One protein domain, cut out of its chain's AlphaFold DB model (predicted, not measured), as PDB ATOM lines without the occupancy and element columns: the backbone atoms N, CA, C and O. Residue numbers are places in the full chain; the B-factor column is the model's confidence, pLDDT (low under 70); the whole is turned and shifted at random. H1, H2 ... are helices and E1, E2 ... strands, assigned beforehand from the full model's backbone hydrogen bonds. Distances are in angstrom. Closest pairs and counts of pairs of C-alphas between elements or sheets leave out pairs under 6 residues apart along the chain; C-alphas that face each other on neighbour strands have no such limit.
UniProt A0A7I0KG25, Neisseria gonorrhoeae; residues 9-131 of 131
ATOM      1  N   GLY A   9     173.758 177.217 139.221       87.88
ATOM      2  CA  GLY A   9     175.036 176.951 139.874       87.88
ATOM      3  C   GLY A   9     176.222 177.419 139.042       87.88
ATOM      4  O   GLY A   9     176.109 177.661 137.843       87.88
ATOM      5  N   THR A  10     177.370 177.572 139.693       90.00
ATOM      6  CA  THR A  10     178.631 177.959 139.052       90.00
ATOM      7  C   THR A  10     179.795 177.228 139.700       90.00
ATOM      8  O   THR A  10     179.749 176.910 140.889       90.00
ATOM      9  N   SER A  11     180.873 177.021 138.950       85.62
ATOM     10  CA  SER A  11     182.115 176.438 139.452       85.62
ATOM     11  C   SER A  11     182.688 177.171 140.668       85.62
ATOM     12  O   SER A  11     183.392 176.555 141.452       85.62
ATOM     13  N   ARG A  12     182.393 178.469 140.848       84.44
ATOM     14  CA  ARG A  12     182.824 179.241 142.031       84.44
ATOM     15  C   ARG A  12     182.132 178.816 143.327       84.44
ATOM     16  O   ARG A  12     182.658 179.088 144.396       84.44
ATOM     17  N   ALA A  13     180.952 178.205 143.231       79.19
ATOM     18  CA  ALA A  13     180.200 177.714 144.384       79.19
ATOM     19  C   ALA A  13     180.689 176.334 144.857       79.19
ATOM     20  O   ALA A  13     180.252 175.850 145.898       79.19
ATOM     21  N   LEU A  14     181.586 175.693 144.101       74.38
ATOM     22  CA  LEU A  14     182.252 174.481 144.544       74.38
ATOM     23  C   LEU A  14     183.375 174.867 145.500       74.38
ATOM     24  O   LEU A  14     184.340 175.512 145.101       74.38
ATOM     25  N   GLU A  15     183.265 174.432 146.749       68.06
ATOM     26  CA  GLU A  15     184.414 174.397 147.648       68.06
ATOM     27  C   GLU A  15     185.523 173.537 147.022       68.06
ATOM     28  O   GLU A  15     185.247 172.506 146.388       68.06
ATOM     29  N   ASP A  16     186.783 173.938 147.208       62.59
ATOM     30  CA  ASP A  16     187.929 173.120 146.816       62.59
ATOM     31  C   ASP A  16     187.820 171.747 147.499       62.59
ATOM     32  O   ASP A  16     187.903 171.626 148.718       62.59
ATOM     33  N   GLY A  17     187.594 170.695 146.706       65.19
ATOM     34  CA  GLY A  17     187.398 169.339 147.227       65.19
ATOM     35  C   GLY A  17     185.953 168.953 147.570       65.19
ATOM     36  O   GLY A  17     185.757 167.937 148.226       65.19
ATOM     37  N   ALA A  18     184.933 169.680 147.102       72.62
ATOM     38  CA  ALA A  18     183.534 169.255 147.243       72.62
ATOM     39  C   ALA A  18     183.305 167.838 146.678       72.62
ATOM     40  O   ALA A  18     183.716 167.581 145.550       72.62
ATOM     41  N   SER A  19     182.639 166.936 147.405       74.12
ATOM     42  CA  SER A  19     182.362 165.563 146.944       74.12
ATOM     43  C   SER A  19     181.496 165.498 145.668       74.12
ATOM     44  O   SER A  19     180.650 166.374 145.470       74.12
ATOM     45  N   PRO A  20     181.657 164.461 144.818       80.44
ATOM     46  CA  PRO A  20     182.567 163.324 144.986       80.44
ATOM     47  C   PRO A  20     184.005 163.665 144.588       80.44
ATOM     48  O   PRO A  20     184.284 164.015 143.439       80.44
ATOM     49  N   THR A  21     184.934 163.582 145.537       85.38
ATOM     50  CA  THR A  21     186.370 163.771 145.296       85.38
ATOM     51  C   THR A  21     186.953 162.605 144.501       85.38
ATOM     52  O   THR A  21     186.329 161.557 144.369       85.38
ATOM     53  N   LEU A  22     188.184 162.744 143.992       81.25
ATOM     54  CA  LEU A  22     188.880 161.594 143.400       81.25
ATOM     55  C   LEU A  22     189.013 160.433 144.395       81.25
ATOM     56  O   LEU A  22     188.904 159.288 143.981       81.25
ATOM     57  N   ARG A  23     189.192 160.715 145.694       85.38
ATOM     58  CA  ARG A  23     189.218 159.682 146.736       85.38
ATOM     59  C   ARG A  23     187.875 158.953 146.805       85.38
ATOM     60  O   ARG A  23     187.861 157.729 146.720       85.38
ATOM     61  N   ASP A  24     186.777 159.700 146.850       85.38
ATOM     62  CA  ASP A  24     185.419 159.143 146.889       85.38
ATOM     63  C   ASP A  24     185.151 158.260 145.654       85.38
ATOM     64  O   ASP A  24     184.533 157.204 145.753       85.38
ATOM     65  N   LEU A  25     185.655 158.662 144.479       83.12
ATOM     66  CA  LEU A  25     185.533 157.879 143.243       83.12
ATOM     67  C   LEU A  25     186.468 156.656 143.214       83.12
ATOM     68  O   LEU A  25     186.116 155.636 142.628       83.12
ATOM     69  N   THR A  26     187.642 156.698 143.854       83.38
ATOM     70  CA  THR A  26     188.520 155.514 143.936       83.38
ATOM     71  C   THR A  26     187.949 154.405 144.813       83.38
ATOM     72  O   THR A  26     188.266 153.243 144.587       83.38
ATOM     73  N   GLU A  27     187.072 154.725 145.770       86.75
ATOM     74  CA  GLU A  27     186.408 153.717 146.608       86.75
ATOM     75  C   GLU A  27     185.466 152.799 145.824       86.75
ATOM     76  O   GLU A  27     185.127 151.725 146.316       86.75
ATOM     77  N   VAL A  28     185.053 153.197 144.614       84.44
ATOM     78  CA  VAL A  28     184.229 152.364 143.725       84.44
ATOM     79  C   VAL A  28     185.035 151.673 142.628       84.44
ATOM     80  O   VAL A  28     184.465 150.929 141.835       84.44
ATOM     81  N   LEU A  29     186.351 151.885 142.568       91.38
ATOM     82  CA  LEU A  29     187.231 151.168 141.654       91.38
ATOM     83  C   LEU A  29     187.750 149.895 142.334       91.38
ATOM     84  O   LEU A  29     188.573 149.947 143.246       91.38
ATOM     85  N   HIS A  30     187.302 148.734 141.862       92.44
ATOM     86  CA  HIS A  30     187.639 147.443 142.456       92.44
ATOM     87  C   HIS A  30     188.392 146.542 141.480       92.44
ATOM     88  O   HIS A  30     187.896 146.209 140.405       92.44
ATOM     89  N   PHE A  31     189.568 146.071 141.896       94.44
ATOM     90  CA  PHE A  31     190.340 145.052 141.188       94.44
ATOM     91  C   PHE A  31     190.110 143.685 141.846       94.44
ATOM     92  O   PHE A  31     190.810 143.292 142.776       94.44
ATOM     93  N   ALA A  32     189.127 142.940 141.348       93.12
ATOM     94  CA  ALA A  32     188.898 141.534 141.669       93.12
ATOM     95  C   ALA A  32     189.855 140.644 140.852       93.12
ATOM     96  O   ALA A  32     189.461 139.976 139.894       93.12
ATOM     97  N   LEU A  33     191.143 140.674 141.217       90.19
ATOM     98  CA  LEU A  33     192.220 140.005 140.472       90.19
ATOM     99  C   LEU A  33     192.034 138.485 140.369       90.19
ATOM    100  O   LEU A  33     192.354 137.918 139.329       90.19
ATOM    101  N   GLY A  34     191.473 137.845 141.403       92.75
ATOM    102  CA  GLY A  34     191.176 136.406 141.389       92.75
ATOM    103  C   GLY A  34     190.207 135.998 140.275       92.75
ATOM    104  O   GLY A  34     190.395 134.959 139.653       92.75
ATOM    105  N   ASP A  35     189.244 136.865 139.953       93.75
ATOM    106  CA  ASP A  35     188.260 136.641 138.887       93.75
ATOM    107  C   ASP A  35     188.675 137.277 137.549       93.75
ATOM    108  O   ASP A  35     187.930 137.230 136.567       93.75
ATOM    109  N   GLY A  36     189.837 137.942 137.508       94.62
ATOM    110  CA  GLY A  36     190.293 138.716 136.357       94.62
ATOM    111  C   GLY A  36     189.403 139.924 136.045       94.62
ATOM    112  O   GLY A  36     189.259 140.289 134.872       94.62
ATOM    113  N   ARG A  37     188.766 140.536 137.058       95.88
ATOM    114  CA  ARG A  37     187.825 141.651 136.868       95.88
ATOM    115  C   ARG A  37     188.258 142.953 137.541       95.88
ATOM    116  O   ARG A  37     188.660 142.984 138.689       95.88
ATOM    117  N   ILE A  38     188.125 144.036 136.800       96.00
ATOM    118  CA  ILE A  38     188.141 145.443 137.190       96.00
ATOM    119  C   ILE A  38     186.708 145.972 137.092       96.00
ATOM    120  O   ILE A  38     186.043 145.811 136.061       96.00
ATOM    121  N   TRP A  39     186.240 146.596 138.153       93.00
ATOM    122  CA  TRP A  39     184.916 147.187 138.236       93.00
ATOM    123  C   TRP A  39     185.036 148.654 138.598       93.00
ATOM    124  O   TRP A  39     185.851 149.005 139.447       93.00
ATOM    125  N   LEU A  40     184.215 149.485 137.975       90.56
ATOM    126  CA  LEU A  40     183.925 150.827 138.441       90.56
ATOM    127  C   LEU A  40     182.457 150.818 138.876       90.56
ATOM    128  O   LEU A  40     181.558 150.767 138.044       90.56
ATOM    129  N   ASN A  41     182.224 150.756 140.186       85.62
ATOM    130  CA  ASN A  41     180.938 150.398 140.784       85.62
ATOM    131  C   ASN A  41     180.434 149.034 140.259       85.62
ATOM    132  O   ASN A  41     181.071 148.007 140.486       85.62
ATOM    133  N   ASP A  42     179.313 149.017 139.547       85.94
ATOM    134  CA  ASP A  42     178.685 147.858 138.911       85.94
ATOM    135  C   ASP A  42     179.041 147.727 137.416       85.94
ATOM    136  O   ASP A  42     178.570 146.816 136.733       85.94
ATOM    137  N   GLN A  43     179.915 148.597 136.900       89.75
ATOM    138  CA  GLN A  43     180.340 148.597 135.503       89.75
ATOM    139  C   GLN A  43     181.651 147.833 135.326       89.75
ATOM    140  O   GLN A  43     182.662 148.098 135.980       89.75
ATOM    141  N   ARG A  44     181.649 146.850 134.422       93.62
ATOM    142  CA  ARG A  44     182.835 146.049 134.104       93.62
ATOM    143  C   ARG A  44     183.787 146.858 133.219       93.62
ATOM    144  O   ARG A  44     183.446 147.174 132.086       93.62
ATOM    145  N   MET A  45     185.007 147.083 133.701       94.88
ATOM    146  CA  MET A  45     186.027 147.887 133.013       94.88
ATOM    147  C   MET A  45     187.165 147.042 132.437       94.88
ATOM    148  O   MET A  45     187.449 145.949 132.910       94.88
ATOM    149  N   VAL A  46     187.898 147.545 131.450       95.06
ATOM    150  CA  VAL A  46     189.116 146.886 130.951       95.06
ATOM    151  C   VAL A  46     190.287 147.846 131.075       95.06
ATOM    152  O   VAL A  46     190.188 148.995 130.657       95.06
ATOM    153  N   LEU A  47     191.405 147.367 131.623       95.31
ATOM    154  CA  LEU A  47     192.664 148.102 131.600       95.31
ATOM    155  C   LEU A  47     193.385 147.796 130.284       95.31
ATOM    156  O   LEU A  47     193.738 146.647 130.023       95.31
ATOM    157  N   MET A  48     193.586 148.820 129.459       95.94
ATOM    158  CA  MET A  48     194.184 148.707 128.128       95.94
ATOM    159  C   MET A  48     195.306 149.733 127.967       95.94
ATOM    160  O   MET A  48     195.191 150.868 128.426       95.94
ATOM    161  N   GLN A  49     196.397 149.356 127.298       97.69
ATOM    162  CA  GLN A  49     197.483 150.285 126.993       97.69
ATOM    163  C   GLN A  49     197.004 151.362 126.010       97.69
ATOM    164  O   GLN A  49     196.393 151.055 124.985       97.69
ATOM    165  N   SER A  50     197.368 152.621 126.261       96.50
ATOM    166  CA  SER A  50     197.020 153.748 125.383       96.50
ATOM    167  C   SER A  50     197.529 153.571 123.947       96.50
ATOM    168  O   SER A  50     196.849 153.967 123.003       96.50
ATOM    169  N   LEU A  51     198.679 152.910 123.758       97.88
ATOM    170  CA  LEU A  51     199.213 152.576 122.433       97.88
ATOM    171  C   LEU A  51     198.276 151.648 121.643       97.88
ATOM    172  O   LEU A  51     198.082 151.846 120.446       97.88
ATOM    173  N   VAL A  52     197.668 150.660 122.308       98.12
ATOM    174  CA  VAL A  52     196.720 149.727 121.678       98.12
ATOM    175  C   VAL A  52     195.437 150.461 121.289       98.12
ATOM    176  O   VAL A  52     194.952 150.292 120.172       98.12
ATOM    177  N   LEU A  53     194.938 151.352 122.153       96.06
ATOM    178  CA  LEU A  53     193.795 152.210 121.833       96.06
ATOM    179  C   LEU A  53     194.097 153.153 120.652       96.06
ATOM    180  O   LEU A  53     193.264 153.334 119.763       96.06
ATOM    181  N   GLY A  54     195.307 153.716 120.602       97.69
ATOM    182  CA  GLY A  54     195.781 154.527 119.480       97.69
ATOM    183  C   GLY A  54     195.845 153.741 118.170       97.69
ATOM    184  O   GLY A  54     195.438 154.253 117.128       97.69
ATOM    185  N   ARG A  55     196.278 152.475 118.224       98.50
ATOM    186  CA  ARG A  55     196.261 151.583 117.061       98.50
ATOM    187  C   ARG A  55     194.836 151.283 116.597       98.50
ATOM    188  O   ARG A  55     194.578 151.395 115.407       98.50
ATOM    189  N   LEU A  56     193.905 150.990 117.509       98.06
ATOM    190  CA  LEU A  56     192.486 150.799 117.172       98.06
ATOM    191  C   LEU A  56     191.901 152.029 116.461       98.06
ATOM    192  O   LEU A  56     191.181 151.895 115.475       98.06
ATOM    193  N   ARG A  57     192.243 153.236 116.925       98.06
ATOM    194  CA  ARG A  57     191.860 154.481 116.247       98.06
ATOM    195  C   ARG A  57     192.410 154.565 114.825       98.06
ATOM    196  O   ARG A  57     191.652 154.960 113.943       98.06
ATOM    197  N   ALA A  58     193.682 154.236 114.615       98.56
ATOM    198  CA  ALA A  58     194.285 154.251 113.284       98.56
ATOM    199  C   ALA A  58     193.566 153.273 112.340       98.56
ATOM    200  O   ALA A  58     193.103 153.694 111.290       98.56
ATOM    201  N   GLU A  59     193.334 152.031 112.776       98.69
ATOM    202  CA  GLU A  59     192.626 151.019 111.975       98.69
ATOM    203  C   GLU A  59     191.203 151.463 111.583       98.69
ATOM    204  O   GLU A  59     190.774 151.270 110.450       98.69
ATOM    205  N   ILE A  60     190.463 152.108 112.495       98.62
ATOM    206  CA  ILE A  60     189.117 152.630 112.196       98.62
ATOM    207  C   ILE A  60     189.181 153.791 111.190       98.62
ATOM    208  O   ILE A  60     188.311 153.897 110.325       98.62
ATOM    209  N   ILE A  61     190.185 154.667 111.290       98.81
ATOM    210  CA  ILE A  61     190.384 155.757 110.321       98.81
ATOM    211  C   ILE A  61     190.737 155.188 108.949       98.81
ATOM    212  O   ILE A  61     190.154 155.626 107.959       98.81
ATOM    213  N   ASP A  62     191.635 154.210 108.889       98.69
ATOM    214  CA  ASP A  62     192.077 153.603 107.635       98.69
ATOM    215  C   ASP A  62     190.930 152.850 106.944       98.69
ATOM    216  O   ASP A  62     190.785 152.921 105.725       98.69
ATOM    217  N   ALA A  63     190.060 152.192 107.717       98.69
ATOM    218  CA  ALA A  63     188.921 151.445 107.186       98.69
ATOM    219  C   ALA A  63     187.743 152.329 106.732       98.69
ATOM    220  O   ALA A  63     187.065 151.993 105.761       98.69
ATOM    221  N   PHE A  64     187.455 153.432 107.436       98.31
ATOM    222  CA  PHE A  64     186.207 154.196 107.250       98.31
ATOM    223  C   PHE A  64     186.400 155.675 106.887       98.31
ATOM    224  O   PHE A  64     185.418 156.393 106.664       98.31
ATOM    225  N   GLY A  65     187.643 156.147 106.839       98.62
ATOM    226  CA  GLY A  65     187.982 157.555 106.687       98.62
ATOM    227  C   GLY A  65     187.803 158.362 107.978       98.62
ATOM    228  O   GLY A  65     187.127 157.963 108.931       98.62
ATOM    229  N   PHE A  66     188.416 159.546 108.001       98.50
ATOM    230  CA  PHE A  66     188.492 160.392 109.193       98.50
ATOM    231  C   PHE A  66     187.120 160.843 109.719       98.50
ATOM    232  O   PHE A  66     186.868 160.737 110.918       98.50
ATOM    233  N   GLU A  67     186.222 161.309 108.846       98.56
ATOM    234  CA  GLU A  67     184.915 161.841 109.262       98.56
ATOM    235  C   GLU A  67     184.026 160.765 109.898       98.56
ATOM    236  O   GLU A  67     183.440 160.972 110.966       98.56
ATOM    237  N   THR A  68     183.985 159.574 109.300       98.56
ATOM    238  CA  THR A  68     183.232 158.439 109.844       98.56
ATOM    239  C   THR A  68     183.828 157.977 111.168       98.56
ATOM    240  O   THR A  68     183.094 157.795 112.143       98.56
ATOM    241  N   ALA A  69     185.156 157.839 111.240       98.69
ATOM    242  CA  ALA A  69     185.852 157.475 112.469       98.69
ATOM    243  C   ALA A  69     185.573 158.487 113.589       98.69
ATOM    244  O   ALA A  69     185.220 158.099 114.702       98.69
ATOM    245  N   ARG A  70     185.643 159.791 113.289       98.38
ATOM    246  CA  ARG A  70     185.288 160.867 114.222       98.38
ATOM    247  C   ARG A  70     183.864 160.692 114.743       98.38
ATOM    248  O   ARG A  70     183.657 160.743 115.953       98.38
ATOM    249  N   ALA A  71     182.894 160.446 113.867       98.50
ATOM    250  CA  ALA A  71     181.508 160.233 114.274       98.50
ATOM    251  C   ALA A  71     181.338 158.978 115.153       98.50
ATOM    252  O   ALA A  71     180.580 159.016 116.123       98.50
ATOM    253  N   ILE A  72     182.050 157.883 114.854       98.44
ATOM    254  CA  ILE A  72     182.072 156.669 115.687       98.44
ATOM    255  C   ILE A  72     182.595 157.001 117.087       98.44
ATOM    256  O   ILE A  72     181.894 156.751 118.067       98.44
ATOM    257  N   PHE A  73     183.775 157.617 117.189       98.00
ATOM    258  CA  PHE A  73     184.376 157.962 118.478       98.00
ATOM    259  C   PHE A  73     183.525 158.949 119.283       98.00
ATOM    260  O   PHE A  73     183.406 158.784 120.494       98.00
ATOM    261  N   MET A  74     182.862 159.910 118.630       98.12
ATOM    262  CA  MET A  74     181.921 160.817 119.299       98.12
ATOM    263  C   MET A  74     180.737 160.069 119.921       98.12
ATOM    264  O   MET A  74     180.369 160.353 121.057       98.12
ATOM    265  N   ARG A  75     180.146 159.096 119.214       98.31
ATOM    266  CA  ARG A  75     179.032 158.297 119.756       98.31
ATOM    267  C   ARG A  75     179.477 157.382 120.894       98.31
ATOM    268  O   ARG A  75     178.760 157.261 121.882       98.31
ATOM    269  N   VAL A  76     180.652 156.763 120.767       96.94
ATOM    270  CA  VAL A  76     181.225 155.915 121.824       96.94
ATOM    271  C   VAL A  76     181.517 156.741 123.078       96.94
ATOM    272  O   VAL A  76     181.097 156.351 124.162       96.94
ATOM    273  N   GLY A  77     182.155 157.906 122.930       95.19
ATOM    274  CA  GLY A  77     182.422 158.820 124.043       95.19
ATOM    275  C   GLY A  77     181.147 159.372 124.684       95.19
ATOM    276  O   GLY A  77     181.055 159.423 125.905       95.19
ATOM    277  N   PHE A  78     180.127 159.711 123.888       96.69
ATOM    278  CA  PHE A  78     178.824 160.126 124.420       96.69
ATOM    279  C   PHE A  78     178.178 159.019 125.264       96.69
ATOM    280  O   PHE A  78     177.693 159.285 126.359       96.69
ATOM    281  N   MET A  79     178.199 157.772 124.778       95.56
ATOM    282  CA  MET A  79     177.678 156.624 125.525       95.56
ATOM    283  C   MET A  79     178.430 156.428 126.846       95.56
ATOM    284  O   MET A  79     177.783 156.245 127.874       95.56
ATOM    285  N   GLN A  80     179.763 156.534 126.838       93.00
ATOM    286  CA  GLN A  80     180.572 156.463 128.057       93.00
ATOM    287  C   GLN A  80     180.188 157.572 129.051       93.00
ATOM    288  O   GLN A  80     179.859 157.270 130.191       93.00
ATOM    289  N   GLY A  81     180.059 158.823 128.599       91.81
ATOM    290  CA  GLY A  81     179.622 159.929 129.459       91.81
ATOM    291  C   GLY A  81     178.217 159.750 130.058       91.81
ATOM    292  O   GLY A  81     177.980 160.138 131.202       91.81
ATOM    293  N   VAL A  82     177.280 159.128 129.329       92.81
ATOM    294  CA  VAL A  82     175.956 158.767 129.876       92.81
ATOM    295  C   VAL A  82     176.097 157.734 130.997       92.81
ATOM    296  O   VAL A  82     175.479 157.891 132.049       92.81
ATOM    297  N   ARG A  83     176.936 156.708 130.807       90.94
ATOM    298  CA  ARG A  83     177.200 155.673 131.819       90.94
ATOM    299  C   ARG A  83     177.892 156.224 133.064       90.94
ATOM    300  O   ARG A  83     177.517 155.834 134.169       90.94
ATOM    301  N   ASP A  84     178.820 157.160 132.906       89.75
ATOM    302  CA  ASP A  84     179.454 157.861 134.025       89.75
ATOM    303  C   ASP A  84     178.438 158.686 134.817       89.75
ATOM    304  O   ASP A  84     178.420 158.659 136.048       89.75
ATOM    305  N   ALA A  85     177.563 159.417 134.120       88.38
ATOM    306  CA  ALA A  85     176.525 160.220 134.756       88.38
ATOM    307  C   ALA A  85     175.523 159.349 135.536       88.38
ATOM    308  O   ALA A  85     175.106 159.729 136.635       88.38
ATOM    309  N   GLU A  86     175.164 158.176 135.002       87.81
ATOM    310  CA  GLU A  86     174.363 157.167 135.706       87.81
ATOM    311  C   GLU A  86     175.072 156.691 136.983       87.81
ATOM    312  O   GLU A  86     174.463 156.714 138.055       87.81
ATOM    313  N   LEU A  87     176.360 156.341 136.897       85.38
ATOM    314  CA  LEU A  87     177.164 155.907 138.044       85.38
ATOM    315  C   LEU A  87     177.228 156.980 139.133       85.38
ATOM    316  O   LEU A  87     176.967 156.694 140.306       85.38
ATOM    317  N   ILE A  88     177.538 158.223 138.751       85.44
ATOM    318  CA  ILE A  88     177.593 159.360 139.676       85.44
ATOM    319  C   ILE A  88     176.241 159.525 140.370       85.44
ATOM    320  O   ILE A  88     176.198 159.656 141.590       85.44
ATOM    321  N   SER A  89     175.144 159.472 139.612       84.00
ATOM    322  CA  SER A  89     173.791 159.677 140.139       84.00
ATOM    323  C   SER A  89     173.353 158.578 141.111       84.00
ATOM    324  O   SER A  89     172.646 158.869 142.074       84.00
ATOM    325  N   GLN A  90     173.756 157.327 140.870       83.31
ATOM    326  CA  GLN A  90     173.425 156.192 141.734       83.31
ATOM    327  C   GLN A  90     174.247 156.187 143.027       83.31
ATOM    328  O   GLN A  90     173.701 155.958 144.105       83.31
ATOM    329  N   ARG A  91     175.559 156.429 142.930       78.44
ATOM    330  CA  ARG A  91     176.470 156.343 144.080       78.44
ATOM    331  C   ARG A  91     176.452 157.596 144.943       78.44
ATOM    332  O   ARG A  91     176.568 157.514 146.164       78.44
ATOM    333  N   PHE A  92     176.325 158.746 144.300       77.56
ATOM    334  CA  PHE A  92     176.283 160.048 144.934       77.56
ATOM    335  C   PHE A  92     174.948 160.684 144.566       77.56
ATOM    336  O   PHE A  92     174.904 161.513 143.655       77.56
ATOM    337  N   PRO A  93     173.848 160.298 145.239       71.50
ATOM    338  CA  PRO A  93     172.581 160.994 145.094       71.50
ATOM    339  C   PRO A  93     172.773 162.426 145.603       71.50
ATOM    340  O   PRO A  93     172.637 162.722 146.787       71.50
ATOM    341  N   GLN A  94     173.203 163.306 144.702       65.25
ATOM    342  CA  GLN A  94     173.432 164.707 144.992       65.25
ATOM    343  C   GLN A  94     172.099 165.432 144.824       65.25
ATOM    344  O   GLN A  94     171.518 165.466 143.733       65.25
ATOM    345  N   ASP A  95     171.660 166.080 145.899       65.00
ATOM    346  CA  ASP A  95     170.634 167.121 145.837       65.00
ATOM    347  C   ASP A  95     171.200 168.411 145.205       65.00
ATOM    348  O   ASP A  95     170.473 169.375 145.026       65.00
ATOM    349  N   ASP A  96     172.482 168.444 144.811       77.25
ATOM    350  CA  ASP A  96     173.137 169.585 144.161       77.25
ATOM    351  C   ASP A  96     173.712 169.222 142.780       77.25
ATOM    352  O   ASP A  96     174.699 168.490 142.650       77.25
ATOM    353  N   LEU A  97     173.112 169.786 141.725       80.56
ATOM    354  CA  LEU A  97     173.556 169.598 140.341       80.56
ATOM    355  C   LEU A  97     174.966 170.162 140.096       80.56
ATOM    356  O   LEU A  97     175.700 169.628 139.267       80.56
ATOM    357  N   THR A  98     175.378 171.189 140.841       83.31
ATOM    358  CA  THR A  98     176.716 171.792 140.732       83.31
ATOM    359  C   THR A  98     177.799 170.763 141.046       83.31
ATOM    360  O   THR A  98     178.775 170.635 140.304       83.31
ATOM    361  N   ARG A  99     177.598 169.966 142.102       83.75
ATOM    362  CA  ARG A  99     178.494 168.864 142.485       83.75
ATOM    363  C   ARG A  99     178.492 167.728 141.468       83.75
ATOM    364  O   ARG A  99     179.558 167.211 141.138       83.75
ATOM    365  N   ALA A 100     177.325 167.371 140.933       81.50
ATOM    366  CA  ALA A 100     177.214 166.337 139.905       81.50
ATOM    367  C   ALA A 100     177.959 166.721 138.611       81.50
ATOM    368  O   ALA A 100     178.697 165.909 138.058       81.50
ATOM    369  N   LEU A 101     177.850 167.978 138.168       84.12
ATOM    370  CA  LEU A 101     178.580 168.488 137.002       84.12
ATOM    371  C   LEU A 101     180.100 168.503 137.223       84.12
ATOM    372  O   LEU A 101     180.867 168.235 136.301       84.12
ATOM    373  N   ALA A 102     180.548 168.748 138.457       84.25
ATOM    374  CA  ALA A 102     181.963 168.675 138.818       84.25
ATOM    375  C   ALA A 102     182.526 167.243 138.831       84.25
ATOM    376  O   ALA A 102     183.742 167.063 138.728       84.25
ATOM    377  N   ALA A 103     181.666 166.232 138.982       87.88
ATOM    378  CA  ALA A 103     182.066 164.836 139.110       87.88
ATOM    379  C   ALA A 103     182.494 164.214 137.772       87.88
ATOM    380  O   ALA A 103     183.490 163.496 137.745       87.88
ATOM    381  N   GLY A 104     181.820 164.537 136.662       88.31
ATOM    382  CA  GLY A 104     182.150 164.002 135.331       88.31
ATOM    383  C   GLY A 104     183.631 164.180 134.945       88.31
ATOM    384  O   GLY A 104     184.318 163.192 134.686       88.31
ATOM    385  N   PRO A 105     184.191 165.404 135.010       89.88
ATOM    386  CA  PRO A 105     185.623 165.641 134.798       89.88
ATOM    387  C   PRO A 105     186.564 164.801 135.681       89.88
ATOM    388  O   PRO A 105     187.680 164.461 135.274       89.88
ATOM    389  N   ARG A 106     186.133 164.473 136.904       88.62
ATOM    390  CA  ARG A 106     186.917 163.671 137.852       88.62
ATOM    391  C   ARG A 106     186.868 162.191 137.496       88.62
ATOM    392  O   ARG A 106     187.902 161.541 137.610       88.62
ATOM    393  N   VAL A 107     185.734 161.686 137.006       90.62
ATOM    394  CA  VAL A 107     185.632 160.314 136.481       90.62
ATOM    395  C   VAL A 107     186.554 160.139 135.272       90.62
ATOM    396  O   VAL A 107     187.406 159.261 135.304       90.62
ATOM    397  N   HIS A 108     186.548 161.066 134.309       91.69
ATOM    398  CA  HIS A 108     187.507 161.040 133.189       91.69
ATOM    399  C   HIS A 108     188.983 161.030 133.632       91.69
ATOM    400  O   HIS A 108     189.838 160.434 132.966       91.69
ATOM    401  N   THR A 109     189.292 161.699 134.750       91.62
ATOM    402  CA  THR A 109     190.635 161.675 135.351       91.62
ATOM    403  C   THR A 109     190.931 160.325 136.006       91.62
ATOM    404  O   THR A 109     192.034 159.808 135.839       91.62
ATOM    405  N   LEU A 110     189.964 159.736 136.716       91.31
ATOM    406  CA  LEU A 110     190.077 158.411 137.335       91.31
ATOM    407  C   LEU A 110     190.283 157.303 136.293       91.31
ATOM    408  O   LEU A 110     191.119 156.427 136.489       91.31
ATOM    409  N   GLU A 111     189.555 157.361 135.181       92.56
ATOM    410  CA  GLU A 111     189.644 156.393 134.082       92.56
ATOM    411  C   GLU A 111     190.942 156.512 133.268       92.56
ATOM    412  O   GLU A 111     191.261 155.638 132.464       92.56
ATOM    413  N   GLY A 112     191.714 157.584 133.475       92.88
ATOM    414  CA  GLY A 112     192.999 157.791 132.813       92.88
ATOM    415  C   GLY A 112     192.903 158.351 131.392       92.88
ATOM    416  O   GLY A 112     193.890 158.292 130.659       92.88
ATOM    417  N   PHE A 113     191.760 158.922 130.993       93.56
ATOM    418  CA  PHE A 113     191.609 159.559 129.679       93.56
ATOM    419  C   PHE A 113     192.281 160.930 129.613       93.56
ATOM    420  O   PHE A 113     192.977 161.242 128.647       93.56
ATOM    421  N   VAL A 114     192.057 161.774 130.622       93.25
ATOM    422  CA  VAL A 114     192.570 163.148 130.649       93.25
ATOM    423  C   VAL A 114     192.564 163.695 132.073       93.25
ATOM    424  O   VAL A 114     191.643 163.438 132.839       93.25
ATOM    425  N   LYS A 115     193.569 164.504 132.427       92.25
ATOM    426  CA  LYS A 115     193.542 165.301 133.658       92.25
ATOM    427  C   LYS A 115     192.781 166.597 133.402       92.25
ATOM    428  O   LYS A 115     193.271 167.456 132.669       92.25
ATOM    429  N   VAL A 116     191.622 166.764 134.034       88.88
ATOM    430  CA  VAL A 116     190.806 167.974 133.871       88.88
ATOM    431  C   VAL A 116     191.032 168.956 135.021       88.88
ATOM    432  O   VAL A 116     191.005 168.581 136.190       88.88
ATOM    433  N   THR A 117     191.203 170.233 134.679       87.25
ATOM    434  CA  THR A 117     191.180 171.355 135.628       87.25
ATOM    435  C   THR A 117     190.048 172.291 135.226       87.25
ATOM    436  O   THR A 117     190.193 173.062 134.276       87.25
ATOM    437  N   THR A 118     188.928 172.242 135.944       86.25
ATOM    438  CA  THR A 118     187.785 173.129 135.696       86.25
ATOM    439  C   THR A 118     188.178 174.580 135.958       86.25
ATOM    440  O   THR A 118     188.519 174.942 137.082       86.25
ATOM    441  N   LYS A 119     188.150 175.418 134.917       88.81
ATOM    442  CA  LYS A 119     188.411 176.862 135.041       88.81
ATOM    443  C   LYS A 119     187.149 177.635 135.378       88.81
ATOM    444  O   LYS A 119     187.169 178.498 136.249       88.81
ATOM    445  N   HIS A 120     186.068 177.312 134.686       89.75
ATOM    446  CA  HIS A 120     184.773 177.917 134.898       89.75
ATOM    447  C   HIS A 120     183.685 176.979 134.384       89.75
ATOM    448  O   HIS A 120     183.917 176.262 133.413       89.75
ATOM    449  N   PHE A 121     182.541 176.989 135.056       90.94
ATOM    450  CA  PHE A 121     181.263 176.691 134.433       90.94
ATOM    451  C   PHE A 121     180.156 177.481 135.131       90.94
ATOM    452  O   PHE A 121     180.292 177.857 136.305       90.94
ATOM    453  N   GLU A 122     179.045 177.683 134.445       93.38
ATOM    454  CA  GLU A 122     177.789 178.153 135.015       93.38
ATOM    455  C   GLU A 122     176.598 177.519 134.305       93.38
ATOM    456  O   GLU A 122     176.642 177.218 133.115       93.38
ATOM    457  N   PHE A 123     175.517 177.296 135.044       92.12
ATOM    458  CA  PHE A 123     174.288 176.767 134.476       92.12
ATOM    459  C   PHE A 123     173.057 177.434 135.083       92.12
ATOM    460  O   PHE A 123     173.039 177.820 136.254       92.12
ATOM    461  N   ASP A 124     172.003 177.517 134.274       91.75
ATOM    462  CA  ASP A 124     170.653 177.893 134.684       91.75
ATOM    463  C   ASP A 124     169.680 176.926 134.006       91.75
ATOM    464  O   ASP A 124     169.487 176.958 132.789       91.75
ATOM    465  N   ARG A 125     169.083 176.035 134.797       88.56
ATOM    466  CA  ARG A 125     168.157 175.003 134.318       88.56
ATOM    467  C   ARG A 125     166.857 175.608 133.812       88.56
ATOM    468  O   ARG A 125     166.318 175.124 132.824       88.56
ATOM    469  N   THR A 126     166.378 176.666 134.463       92.06
ATOM    470  CA  THR A 126     165.146 177.365 134.083       92.06
ATOM    471  C   THR A 126     165.301 178.036 132.723       92.06
ATOM    472  O   THR A 126     164.355 178.069 131.941       92.06
ATOM    473  N   LYS A 127     166.501 178.543 132.416       93.69
ATOM    474  CA  LYS A 127     166.831 179.125 131.106       93.69
ATOM    475  C   LYS A 127     167.370 178.115 130.089       93.69
ATOM    476  O   LYS A 127     167.452 178.449 128.912       93.69
ATOM    477  N   GLY A 128     167.752 176.913 130.523       91.62
ATOM    478  CA  GLY A 128     168.373 175.897 129.670       91.62
ATOM    479  C   GLY A 128     169.789 176.258 129.210       91.62
ATOM    480  O   GLY A 128     170.204 175.837 128.134       91.62
ATOM    481  N   THR A 129     170.526 177.056 129.986       93.50
ATOM    482  CA  THR A 129     171.867 177.538 129.617       93.50
ATOM    483  C   THR A 129     172.961 176.812 130.390       93.50
ATOM    484  O   THR A 129     172.807 176.554 131.585       93.50
ATOM    485  N   TYR A 130     174.080 176.543 129.717       91.44
ATOM    486  CA  TYR A 130     175.320 176.021 130.290       91.44
ATOM    487  C   TYR A 130     176.509 176.682 129.579       91.44
ATOM    488  O   TYR A 130     176.501 176.763 128.347       91.44
ATOM    489  N   TYR A 131     177.503 177.135 130.339       90.31
ATOM    490  CA  TYR A 131     178.761 177.705 129.850       90.31
ATOM    491  C   TYR A 131     179.930 177.117 130.631       90.31
ATOM    492  O   TYR A 131     179.747 176.903 131.850       90.31
TER     493      TYR A 131
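Overview. This is residues 9 to 131 of the 131 residues of a protein of Neisseria gonorrhoeae (UniProt A0A7I0KG25). The long helix H3 and the helix H2 make a V, joined at one end, with a small three-stranded sheet across the open side, where E3 leads into H2; the space inside this frame is open. H4 packs steeply on residues 81 to 89 of H3, H1 packs on the end of H4, and beyond H4 both ends of the printed part pair with E4. The printed part has 123 residues, mostly helix in its named elements, with four helices and four strands in the order H1, E1, E2, E3, H2, H3, H4, E4; the sheet runs E1 E2 E3, antiparallel. The whole is only just loose, close to compact, with a radius of gyration of the C-alphas of 16.8 A, and flat, spanning 45 by 41 by 22 A.

Arrangement. E1, residues 29 to 32, E2, residues 37 to 40, and E3, residues 43 to 45, form a meander, each strand the antiparallel neighbour of the one before. In the hairpin E1 and E2, N 30 and O 39 are 2.8 A apart, within hydrogen-bond range; in the hairpin E2 and E3, N 45 and O 38 are 2.9 A apart, also within range. H3, residues 66 to 91, only grazes the sheet with its residues 83 to 87. H2, residues 50 to 64, touches H3 with residues 57 to 61 alone, at a steep tilt of 47 degrees, opposite ways; the closest C-alphas, of Ile 61 and Ala 69, are 5.3 A apart. H4, residues 97 to 110, touches H3 at a steep tilt of 61 degrees, opposite ways, closest at the C-alphas of Ala 85 and Gly 104, 6.8 A. H1, residues 22 to 26, touches H4, closest at the C-alphas of Leu 22 and Arg 106, 6.2 A. E4, residues 122 to 124, pairs with no named strand; residues 9 to 10 and 129 to 130 pair with it, antiparallel. H2 and H4 are apart. Each O i to N i+4 pair is within hydrogen-bond range in H1, H2 and H3, and 7 of 10 are in H4.

Along the chain. H3 is 37.1 A long, from C-alpha 66 at (188.492, 160.392, 109.193) to C-alpha 91 at (176.470, 156.343, 144.080). H2 is 21.1 A, H4 20.2 A, E2 10.1 A and E1 9.8 A long. E4 ends at C-alpha 124, (170.653, 177.893, 134.684).

Size, cuts and confidence. The C-alphas of Gly 34 and Lys 127, the two farthest apart, are 50.2 A apart. The printed part has no cut, and the link from H4 to E4 is long, with 11 residues. Mean pLDDT of the printed part is 89.7; residues 15 to 17 and 94 to 95 are under 70.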